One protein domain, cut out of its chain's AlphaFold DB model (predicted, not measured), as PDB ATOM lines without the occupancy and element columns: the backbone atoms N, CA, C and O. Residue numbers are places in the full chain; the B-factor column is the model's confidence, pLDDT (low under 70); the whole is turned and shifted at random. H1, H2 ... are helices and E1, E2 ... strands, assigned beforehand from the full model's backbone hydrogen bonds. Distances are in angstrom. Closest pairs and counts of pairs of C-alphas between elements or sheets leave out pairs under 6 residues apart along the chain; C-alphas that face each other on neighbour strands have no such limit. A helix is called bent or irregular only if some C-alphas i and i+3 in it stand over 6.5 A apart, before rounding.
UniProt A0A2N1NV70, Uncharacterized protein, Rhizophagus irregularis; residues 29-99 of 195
ATOM      1  N   TRP A  29     -11.992 -21.297  51.259       48.81
ATOM      2  CA  TRP A  29     -12.438 -20.065  50.603       48.81
ATOM      3  C   TRP A  29     -11.881 -18.778  51.237       48.81
ATOM      4  O   TRP A  29     -11.951 -17.712  50.623       48.81
ATOM      5  N   ILE A  30     -11.259 -18.850  52.422       49.38
ATOM      6  CA  ILE A  30     -10.604 -17.690  53.044       49.38
ATOM      7  C   ILE A  30      -9.422 -17.182  52.199       49.38
ATOM      8  O   ILE A  30      -9.155 -15.982  52.154       49.38
ATOM      9  N   LEU A  31      -8.768 -18.071  51.441       49.88
ATOM     10  CA  LEU A  31      -7.710 -17.723  50.486       49.88
ATOM     11  C   LEU A  31      -8.244 -16.847  49.340       49.88
ATOM     12  O   LEU A  31      -7.602 -15.870  48.944       49.88
ATOM     13  N   LEU A  32      -9.465 -17.136  48.880       49.34
ATOM     14  CA  LEU A  32     -10.163 -16.351  47.861       49.34
ATOM     15  C   LEU A  32     -10.599 -14.980  48.405       49.34
ATOM     16  O   LEU A  32     -10.434 -13.979  47.707       49.34
ATOM     17  N   LEU A  33     -11.060 -14.898  49.662       43.06
ATOM     18  CA  LEU A  33     -11.368 -13.614  50.319       43.06
ATOM     19  C   LEU A  33     -10.142 -12.720  50.503       43.06
ATOM     20  O   LEU A  33     -10.264 -11.495  50.467       43.06
ATOM     21  N   HIS A  34      -8.965 -13.314  50.697       46.44
ATOM     22  CA  HIS A  34      -7.720 -12.577  50.886       46.44
ATOM     23  C   HIS A  34      -6.957 -12.286  49.586       46.44
ATOM     24  O   HIS A  34      -5.901 -11.657  49.644       46.44
ATOM     25  N   HIS A  35      -7.490 -12.668  48.417       49.56
ATOM     26  CA  HIS A  35      -6.805 -12.541  47.122       49.56
ATOM     27  C   HIS A  35      -5.441 -13.260  47.083       49.56
ATOM     28  O   HIS A  35      -4.522 -12.831  46.375       49.56
ATOM     29  N   LEU A  36      -5.298 -14.335  47.861       46.12
ATOM     30  CA  LEU A  36      -4.073 -15.114  47.966       46.12
ATOM     31  C   LEU A  36      -4.254 -16.411  47.195       46.12
ATOM     32  O   LEU A  36      -4.978 -17.304  47.620       46.12
ATOM     33  N   ILE A  37      -3.575 -16.509  46.056       52.41
ATOM     34  CA  ILE A  37      -3.436 -17.774  45.347       52.41
ATOM     35  C   ILE A  37      -2.109 -18.384  45.795       52.41
ATOM     36  O   ILE A  37      -1.083 -17.685  45.752       52.41
ATOM     37  N   PRO A  38      -2.107 -19.651  46.252       50.72
ATOM     38  CA  PRO A  38      -0.876 -20.383  46.513       50.72
ATOM     39  C   PRO A  38       0.061 -20.243  45.313       50.72
ATOM     40  O   PRO A  38      -0.364 -20.432  44.175       50.72
ATOM     41  N   ARG A  39       1.328 -19.872  45.543       47.88
ATOM     42  CA  ARG A  39       2.303 -19.735  44.444       47.88
ATOM     43  C   ARG A  39       2.437 -21.040  43.649       47.88
ATOM     44  O   ARG A  39       2.688 -20.996  42.449       47.88
ATOM     45  N   ASP A  40       2.232 -22.163  44.326       59.00
ATOM     46  CA  ASP A  40       2.124 -23.483  43.734       59.00
ATOM     47  C   ASP A  40       0.883 -24.182  44.300       59.00
ATOM     48  O   ASP A  40       0.668 -24.206  45.515       59.00
ATOM     49  N   LEU A  41       0.066 -24.744  43.409       65.00
ATOM     50  CA  LEU A  41      -1.092 -25.546  43.783       65.00
ATOM     51  C   LEU A  41      -0.648 -26.756  44.620       65.00
ATOM     52  O   LEU A  41      -1.349 -27.132  45.551       65.00
ATOM     53  N   ALA A  42       0.541 -27.312  44.364       63.69
ATOM     54  CA  ALA A  42       1.083 -28.445  45.111       63.69
ATOM     55  C   ALA A  42       1.239 -28.145  46.609       63.69
ATOM     56  O   ALA A  42       0.890 -28.983  47.436       63.69
ATOM     57  N   VAL A  43       1.628 -26.916  46.971       66.88
ATOM     58  CA  VAL A  43       1.783 -26.490  48.374       66.88
ATOM     59  C   VAL A  43       0.445 -26.522  49.124       66.88
ATOM     60  O   VAL A  43       0.403 -26.791  50.322       66.88
ATOM     61  N   PHE A  44      -0.674 -26.292  48.431       67.81
ATOM     62  CA  PHE A  44      -2.000 -26.451  49.028       67.81
ATOM     63  C   PHE A  44      -2.281 -27.920  49.374       67.81
ATOM     64  O   PHE A  44      -2.685 -28.221  50.496       67.81
ATOM     65  N   PHE A  45      -1.994 -28.842  48.454       68.12
ATOM     66  CA  PHE A  45      -2.170 -30.279  48.693       68.12
ATOM     67  C   PHE A  45      -1.193 -30.811  49.750       68.12
ATOM     68  O   PHE A  45      -1.582 -31.646  50.564       68.12
ATOM     69  N   ASP A  46       0.030 -30.281  49.799       67.56
ATOM     70  CA  ASP A  46       1.036 -30.602  50.814       67.56
ATOM     71  C   ASP A  46       0.585 -30.245  52.232       67.56
ATOM     72  O   ASP A  46       0.843 -31.002  53.167       67.56
ATOM     73  N   ASN A  47      -0.132 -29.131  52.386       67.12
ATOM     74  CA  ASN A  47      -0.660 -28.696  53.678       67.12
ATOM     75  C   ASN A  47      -1.915 -29.474  54.110       67.12
ATOM     76  O   ASN A  47      -2.179 -29.599  55.305       67.12
ATOM     77  N   TYR A  48      -2.704 -29.991  53.164       63.88
ATOM     78  CA  TYR A  48      -3.978 -30.655  53.462       63.88
ATOM     79  C   TYR A  48      -3.873 -32.177  53.600       63.88
ATOM     80  O   TYR A  48      -4.586 -32.761  54.426       63.88
ATOM     81  N   PHE A  49      -2.976 -32.816  52.845       70.19
ATOM     82  CA  PHE A  49      -2.840 -34.268  52.787       70.19
ATOM     83  C   PHE A  49      -1.417 -34.694  53.161       70.19
ATOM     84  O   PHE A  49      -0.448 -34.393  52.473       70.19
ATOM     85  N   SER A  50      -1.277 -35.456  54.243       71.50
ATOM     86  CA  SER A  50       0.039 -35.880  54.740       71.50
ATOM     87  C   SER A  50       0.704 -36.942  53.851       71.50
ATOM     88  O   SER A  50       1.929 -37.030  53.786       71.50
ATOM     89  N   LYS A  51      -0.085 -37.773  53.160       78.81
ATOM     90  CA  LYS A  51       0.423 -38.895  52.358       78.81
ATOM     91  C   LYS A  51       0.695 -38.470  50.917       78.81
ATOM     92  O   LYS A  51      -0.152 -37.890  50.247       78.81
ATOM     93  N   ALA A  52       1.882 -38.805  50.409       77.19
ATOM     94  CA  ALA A  52       2.312 -38.466  49.046       77.19
ATOM     95  C   ALA A  52       1.407 -39.041  47.946       77.19
ATOM     96  O   ALA A  52       1.116 -38.350  46.976       77.19
ATOM     97  N   GLN A  53       0.942 -40.278  48.114       79.00
ATOM     98  CA  GLN A  53       0.107 -40.955  47.121       79.00
ATOM     99  C   GLN A  53      -1.304 -40.352  47.028       79.00
ATOM    100  O   GLN A  53      -1.835 -40.196  45.936       79.00
ATOM    101  N   GLU A  54      -1.888 -39.969  48.165       75.81
ATOM    102  CA  GLU A  54      -3.202 -39.315  48.208       75.81
ATOM    103  C   GLU A  54      -3.118 -37.897  47.615       75.81
ATOM    104  O   GLU A  54      -3.976 -37.506  46.829       75.81
ATOM    105  N   ARG A  55      -2.030 -37.159  47.890       78.31
ATOM    106  CA  ARG A  55      -1.768 -35.837  47.291       78.31
ATOM    107  C   ARG A  55      -1.781 -35.862  45.771       78.31
ATOM    108  O   ARG A  55      -2.451 -35.037  45.157       78.31
ATOM    109  N   SER A  56      -1.022 -36.774  45.166       77.38
ATOM    110  CA  SER A  56      -0.922 -36.846  43.708       77.38
ATOM    111  C   SER A  56      -2.245 -37.266  43.080       77.38
ATOM    112  O   SER A  56      -2.643 -36.682  42.075       77.38
ATOM    113  N   GLN A  57      -2.951 -38.218  43.691       84.06
ATOM    114  CA  GLN A  57      -4.263 -38.652  43.231       84.06
ATOM    115  C   GLN A  57      -5.271 -37.495  43.236       84.06
ATOM    116  O   GLN A  57      -5.853 -37.201  42.193       84.06
ATOM    117  N   PHE A  58      -5.421 -36.795  44.363       79.94
ATOM    118  CA  PHE A  58      -6.380 -35.695  44.475       79.94
ATOM    119  C   PHE A  58      -6.001 -34.484  43.621       79.94
ATOM    120  O   PHE A  58      -6.880 -33.815  43.082       79.94
ATOM    121  N   LEU A  59      -4.707 -34.202  43.448       80.44
ATOM    122  CA  LEU A  59      -4.257 -33.128  42.564       80.44
ATOM    123  C   LEU A  59      -4.586 -33.439  41.099       80.44
ATOM    124  O   LEU A  59      -5.045 -32.560  40.376       80.44
ATOM    125  N   ILE A  60      -4.383 -34.685  40.662       82.31
ATOM    126  CA  ILE A  60      -4.732 -35.115  39.302       82.31
ATOM    127  C   ILE A  60      -6.244 -35.032  39.082       82.31
ATOM    128  O   ILE A  60      -6.676 -34.512  38.056       82.31
ATOM    129  N   GLU A  61      -7.040 -35.512  40.036       85.62
ATOM    130  CA  GLU A  61      -8.503 -35.453  39.984       85.62
ATOM    131  C   GLU A  61      -8.999 -34.005  39.875       85.62
ATOM    132  O   GLU A  61      -9.674 -33.652  38.910       85.62
ATOM    133  N   PHE A  62      -8.527 -33.129  40.766       83.38
ATOM    134  CA  PHE A  62      -8.852 -31.705  40.738       83.38
ATOM    135  C   PHE A  62      -8.487 -31.036  39.405       83.38
ATOM    136  O   PHE A  62      -9.284 -30.288  38.838       83.38
ATOM    137  N   VAL A  63      -7.277 -31.285  38.888       80.88
ATOM    138  CA  VAL A  63      -6.827 -30.684  37.624       80.88
ATOM    139  C   VAL A  63      -7.667 -31.188  36.450       80.88
ATOM    140  O   VAL A  63      -7.995 -30.399  35.563       80.88
ATOM    141  N   ASN A  64      -8.042 -32.467  36.439       83.38
ATOM    142  CA  ASN A  64      -8.896 -33.030  35.396       83.38
ATOM    143  C   ASN A  64     -10.277 -32.371  35.384       83.38
ATOM    144  O   ASN A  64     -10.734 -31.941  34.320       83.38
ATOM    145  N   ASP A  65     -10.901 -32.231  36.551       80.94
ATOM    146  CA  ASP A  65     -12.220 -31.614  36.680       80.94
ATOM    147  C   ASP A  65     -12.179 -30.134  36.294       80.94
ATOM    148  O   ASP A  65     -12.968 -29.679  35.461       80.94
ATOM    149  N   PHE A  66     -11.176 -29.405  36.789       79.31
ATOM    150  CA  PHE A  66     -10.958 -28.002  36.444       79.31
ATOM    151  C   PHE A  66     -10.763 -27.795  34.934       79.31
ATOM    152  O   PHE A  66     -11.373 -26.908  34.331       79.31
ATOM    153  N   ILE A  67      -9.928 -28.618  34.286       78.12
ATOM    154  CA  ILE A  67      -9.692 -28.537  32.837       78.12
ATOM    155  C   ILE A  67     -10.960 -28.899  32.056       78.12
ATOM    156  O   ILE A  67     -11.245 -28.271  31.033       78.12
ATOM    157  N   SER A  68     -11.719 -29.899  32.507       77.88
ATOM    158  CA  SER A  68     -12.980 -30.302  31.882       77.88
ATOM    159  C   SER A  68     -13.987 -29.153  31.889       77.88
ATOM    160  O   SER A  68     -14.526 -28.777  30.842       77.88
ATOM    161  N   GLU A  69     -14.174 -28.513  33.040       80.31
ATOM    162  CA  GLU A  69     -15.084 -27.383  33.186       80.31
ATOM    163  C   GLU A  69     -14.623 -26.177  32.355       80.31
ATOM    164  O   GLU A  69     -15.395 -25.624  31.564       80.31
ATOM    165  N   LEU A  70     -13.331 -25.836  32.421       76.25
ATOM    166  CA  LEU A  70     -12.748 -24.746  31.639       76.25
ATOM    167  C   LEU A  70     -12.921 -24.977  30.134       76.25
ATOM    168  O   LEU A  70     -13.299 -24.054  29.404       76.25
ATOM    169  N   ASN A  71     -12.702 -26.202  29.652       74.06
ATOM    170  CA  ASN A  71     -12.941 -26.573  28.256       74.06
ATOM    171  C   ASN A  71     -14.420 -26.481  27.883       74.06
ATOM    172  O   ASN A  71     -14.758 -26.071  26.768       74.06
ATOM    173  N   THR A  72     -15.313 -26.835  28.799       77.06
ATOM    174  CA  THR A  72     -16.753 -26.761  28.565       77.06
ATOM    175  C   THR A  72     -17.198 -25.305  28.433       77.06
ATOM    176  O   THR A  72     -17.885 -24.961  27.471       77.06
ATOM    177  N   ILE A  73     -16.729 -24.416  29.306       76.69
ATOM    178  CA  ILE A  73     -17.076 -22.988  29.279       76.69
ATOM    179  C   ILE A  73     -16.449 -22.288  28.067       76.69
ATOM    180  O   ILE A  73     -17.130 -21.572  27.330       76.69
ATOM    181  N   THR A  74     -15.156 -22.505  27.819       77.56
ATOM    182  CA  THR A  74     -14.414 -21.755  26.796       77.56
ATOM    183  C   THR A  74     -14.463 -22.441  25.436       77.56
ATOM    184  O   THR A  74     -14.981 -21.892  24.460       77.56
ATOM    185  N   TRP A  75     -13.932 -23.659  25.348       77.19
ATOM    186  CA  TRP A  75     -13.686 -24.330  24.081       77.19
ATOM    187  C   TRP A  75     -14.965 -24.847  23.437       77.19
ATOM    188  O   TRP A  75     -15.135 -24.701  22.226       77.19
ATOM    189  N   SER A  76     -15.894 -25.399  24.221       76.94
ATOM    190  CA  SER A  76     -17.154 -25.916  23.681       76.94
ATOM    191  C   SER A  76     -18.025 -24.782  23.127       76.94
ATOM    192  O   SER A  76     -18.483 -24.861  21.983       76.94
ATOM    193  N   SER A  77     -18.154 -23.680  23.876       76.38
ATOM    194  CA  SER A  77     -18.887 -22.481  23.458       76.38
ATOM    195  C   SER A  77     -18.256 -21.844  22.216       76.38
ATOM    196  O   SER A  77     -18.934 -21.594  21.212       76.38
ATOM    197  N   ARG A  78     -16.926 -21.678  22.221       82.19
ATOM    198  CA  ARG A  78     -16.175 -21.142  21.081       82.19
ATOM    199  C   ARG A  78     -16.278 -22.037  19.851       82.19
ATOM    200  O   ARG A  78     -16.467 -21.529  18.751       82.19
ATOM    201  N   SER A  79     -16.178 -23.355  20.011       84.12
ATOM    202  CA  SER A  79     -16.308 -24.326  18.918       84.12
ATOM    203  C   SER A  79     -17.701 -24.272  18.291       84.12
ATOM    204  O   SER A  79     -17.833 -24.215  17.067       84.12
ATOM    205  N   ARG A  80     -18.749 -24.200  19.119       84.81
ATOM    206  CA  ARG A  80     -20.139 -24.089  18.663       84.81
ATOM    207  C   ARG A  80     -20.373 -22.775  17.915       84.81
ATOM    208  O   ARG A  80     -20.883 -22.797  16.797       84.81
ATOM    209  N   SER A  81     -19.899 -21.661  18.470       86.50
ATOM    210  CA  SER A  81     -19.950 -20.340  17.830       86.50
ATOM    211  C   SER A  81     -19.191 -20.316  16.504       86.50
ATOM    212  O   SER A  81     -19.700 -19.826  15.500       86.50
ATOM    213  N   PHE A  82     -18.006 -20.930  16.460       86.50
ATOM    214  CA  PHE A  82     -17.217 -21.056  15.240       86.50
ATOM    215  C   PHE A  82     -17.940 -21.893  14.181       86.50
ATOM    216  O   PHE A  82     -17.960 -21.517  13.016       86.50
ATOM    217  N   LYS A  83     -18.602 -22.990  14.565       88.31
ATOM    218  CA  LYS A  83     -19.419 -23.794  13.643       88.31
ATOM    219  C   LYS A  83     -20.620 -23.032  13.097       88.31
ATOM    220  O   LYS A  83     -20.950 -23.210  11.927       88.31
ATOM    221  N   ILE A  84     -21.271 -22.214  13.922       89.38
ATOM    222  CA  ILE A  84     -22.366 -21.342  13.484       89.38
ATOM    223  C   ILE A  84     -21.831 -20.324  12.476       89.38
ATOM    224  O   ILE A  84     -22.355 -20.243  11.372       89.38
ATOM    225  N   TRP A  85     -20.737 -19.637  12.807       92.69
ATOM    226  CA  TRP A  85     -20.072 -18.697  11.906       92.69
ATOM    227  C   TRP A  85     -19.637 -19.350  10.581       92.69
ATOM    228  O   TRP A  85     -19.843 -18.788   9.510       92.69
ATOM    229  N   GLU A  86     -19.106 -20.577  10.615       93.44
ATOM    230  CA  GLU A  86     -18.755 -21.318   9.397       93.44
ATOM    231  C   GLU A  86     -19.976 -21.594   8.515       93.44
ATOM    232  O   GLU A  86     -19.865 -21.534   7.290       93.44
ATOM    233  N   LYS A  87     -21.132 -21.894   9.122       88.94
ATOM    234  CA  LYS A  87     -22.387 -22.096   8.392       88.94
ATOM    235  C   LYS A  87     -22.913 -20.790   7.801       88.94
ATOM    236  O   LYS A  87     -23.327 -20.808   6.653       88.94
ATOM    237  N   THR A  88     -22.857 -19.674   8.532       93.44
ATOM    238  CA  THR A  88     -23.332 -18.374   8.018       93.44
ATOM    239  C   THR A  88     -22.499 -17.847   6.851       93.44
ATOM    240  O   THR A  88     -23.001 -17.058   6.061       93.44
ATOM    241  N   HIS A  89     -21.250 -18.300   6.714       90.00
ATOM    242  CA  HIS A  89     -20.350 -17.929   5.617       90.00
ATOM    243  C   HIS A  89     -20.254 -19.010   4.520       90.00
ATOM    244  O   HIS A  89     -19.340 -18.980   3.691       90.00
ATOM    245  N   ASP A  90     -21.139 -20.015   4.535       91.44
ATOM    246  CA  ASP A  90     -21.135 -21.151   3.603       91.44
ATOM    247  C   ASP A  90     -19.773 -21.859   3.488       91.44
ATOM    248  O   ASP A  90     -19.379 -22.355   2.420       91.44
ATOM    249  N   ILE A  91     -19.004 -21.906   4.578       89.69
ATOM    250  CA  ILE A  91     -17.677 -22.522   4.614       89.69
ATOM    251  C   ILE A  91     -17.841 -24.030   4.804       89.69
ATOM    252  O   ILE A  91     -17.851 -24.572   5.911       89.69
ATOM    253  N   THR A  92     -17.925 -24.746   3.686       89.56
ATOM    254  CA  THR A  92     -18.079 -26.203   3.691       89.56
ATOM    255  C   THR A  92     -16.750 -26.942   3.831       89.56
ATOM    256  O   THR A  92     -15.664 -26.441   3.528       89.56
ATOM    257  N   LEU A  93     -16.830 -28.211   4.234       86.38
ATOM    258  CA  LEU A  93     -15.673 -29.102   4.315       86.38
ATOM    259  C   LEU A  93     -14.977 -29.273   2.948       86.38
ATOM    260  O   LEU A  93     -13.750 -29.373   2.896       86.38
ATOM    261  N   LYS A  94     -15.737 -29.216   1.840       89.81
ATOM    262  CA  LYS A  94     -15.204 -29.185   0.466       89.81
ATOM    263  C   LYS A  94     -14.390 -27.912   0.208       89.81
ATOM    264  O   LYS A  94     -13.253 -28.026  -0.243       89.81
ATOM    265  N   LYS A  95     -14.909 -26.726   0.566       86.88
ATOM    266  CA  LYS A  95     -14.185 -25.445   0.427       86.88
ATOM    267  C   LYS A  95     -12.883 -25.435   1.234       86.88
ATOM    268  O   LYS A  95     -11.846 -25.056   0.705       86.88
ATOM    269  N   LYS A  96     -12.894 -25.949   2.470       89.19
ATOM    270  CA  LYS A  96     -11.678 -26.062   3.301       89.19
ATOM    271  C   LYS A  96     -10.640 -27.014   2.709       89.19
ATOM    272  O   LYS A  96      -9.452 -26.702   2.714       89.19
ATOM    273  N   LYS A  97     -11.076 -28.174   2.200       87.25
ATOM    274  CA  LYS A  97     -10.192 -29.129   1.512       87.25
ATOM    275  C   LYS A  97      -9.586 -28.509   0.252       87.25
ATOM    276  O   LYS A  97      -8.388 -28.659   0.039       87.25
ATOM    277  N   ASN A  98     -10.384 -27.787  -0.535       87.50
ATOM    278  CA  ASN A  98      -9.917 -27.129  -1.754       87.50
ATOM    279  C   ASN A  98      -8.929 -25.990  -1.449       87.50
ATOM    280  O   ASN A  98      -7.853 -25.938  -2.029       87.50
ATOM    281  N   TYR A  99      -9.226 -25.154  -0.446       83.69
ATOM    282  CA  TYR A  99      -8.310 -24.115   0.033       83.69
ATOM    283  C   TYR A  99      -6.956 -24.687   0.466       83.69
ATOM    284  O   TYR A  99      -5.915 -24.165   0.081       83.69
TER     285      TYR A  99
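This is residues 29 to 99 of the 195 residues of an uncharacterized protein of Rhizophagus irregularis (UniProt A0A2N1NV70). One very long helix, H3, makes nearly the whole length of this model, with the short helix H2 folded back on its first turns as a lopsided helical hairpin. Beyond that hairpin, residues 29 to 40, with H1 and E1, stick out as a free arm, and at the far end of H3 the short helix H4 stands free too. The printed part has 71 residues, with four named helices and one named strand in the order H1, E1, H2, H3, H4, and is mostly helix. It is extended, with a radius of gyration of the C-alphas of 20.5 A, and flat, spanning 57 by 30 by 16 A.

Find C-alpha 30 at (-10.604, -17.690, 53.044), where H1, residues 30 to 33, begins. Next come E1, residues 36 to 38, and H2, residues 41 to 48, 11.3 A long. H3, residues 52 to 88, starts at (2.312, -38.466, 49.046) and runs 52.4 A, with a kink of 28 degrees near residue 71. H4, residues 93 to 99, is 9.9 A long and ends at C-alpha 99, (-8.310, -24.115, 0.033).

E1 pairs with no named strand; its closest C-alpha to H2 is that of Pro 38, 6.7 A from that of Phe 44. H2 and H3 touch, H3 with residues 55 to 59 alone; the closest C-alphas, of Phe 45 and Arg 55, are 5.7 A apart. This hairpin runs opposite ways at a steep tilt of 40 degrees. H1 is apart from H2, and H4 is apart from H3. Every O i to N i+4 pair is within hydrogen-bond range in H2 and H4, and 31 of 33 in H3; H1 is too short for such a pair.

The two C-alphas farthest apart, of Ser 50 and Asn 98, are 58.0 A from each other. The printed part has no cut, and its four links are tight. Look at residues 29 to 48 for pLDDT under 70; the mean of the printed part is 75.2.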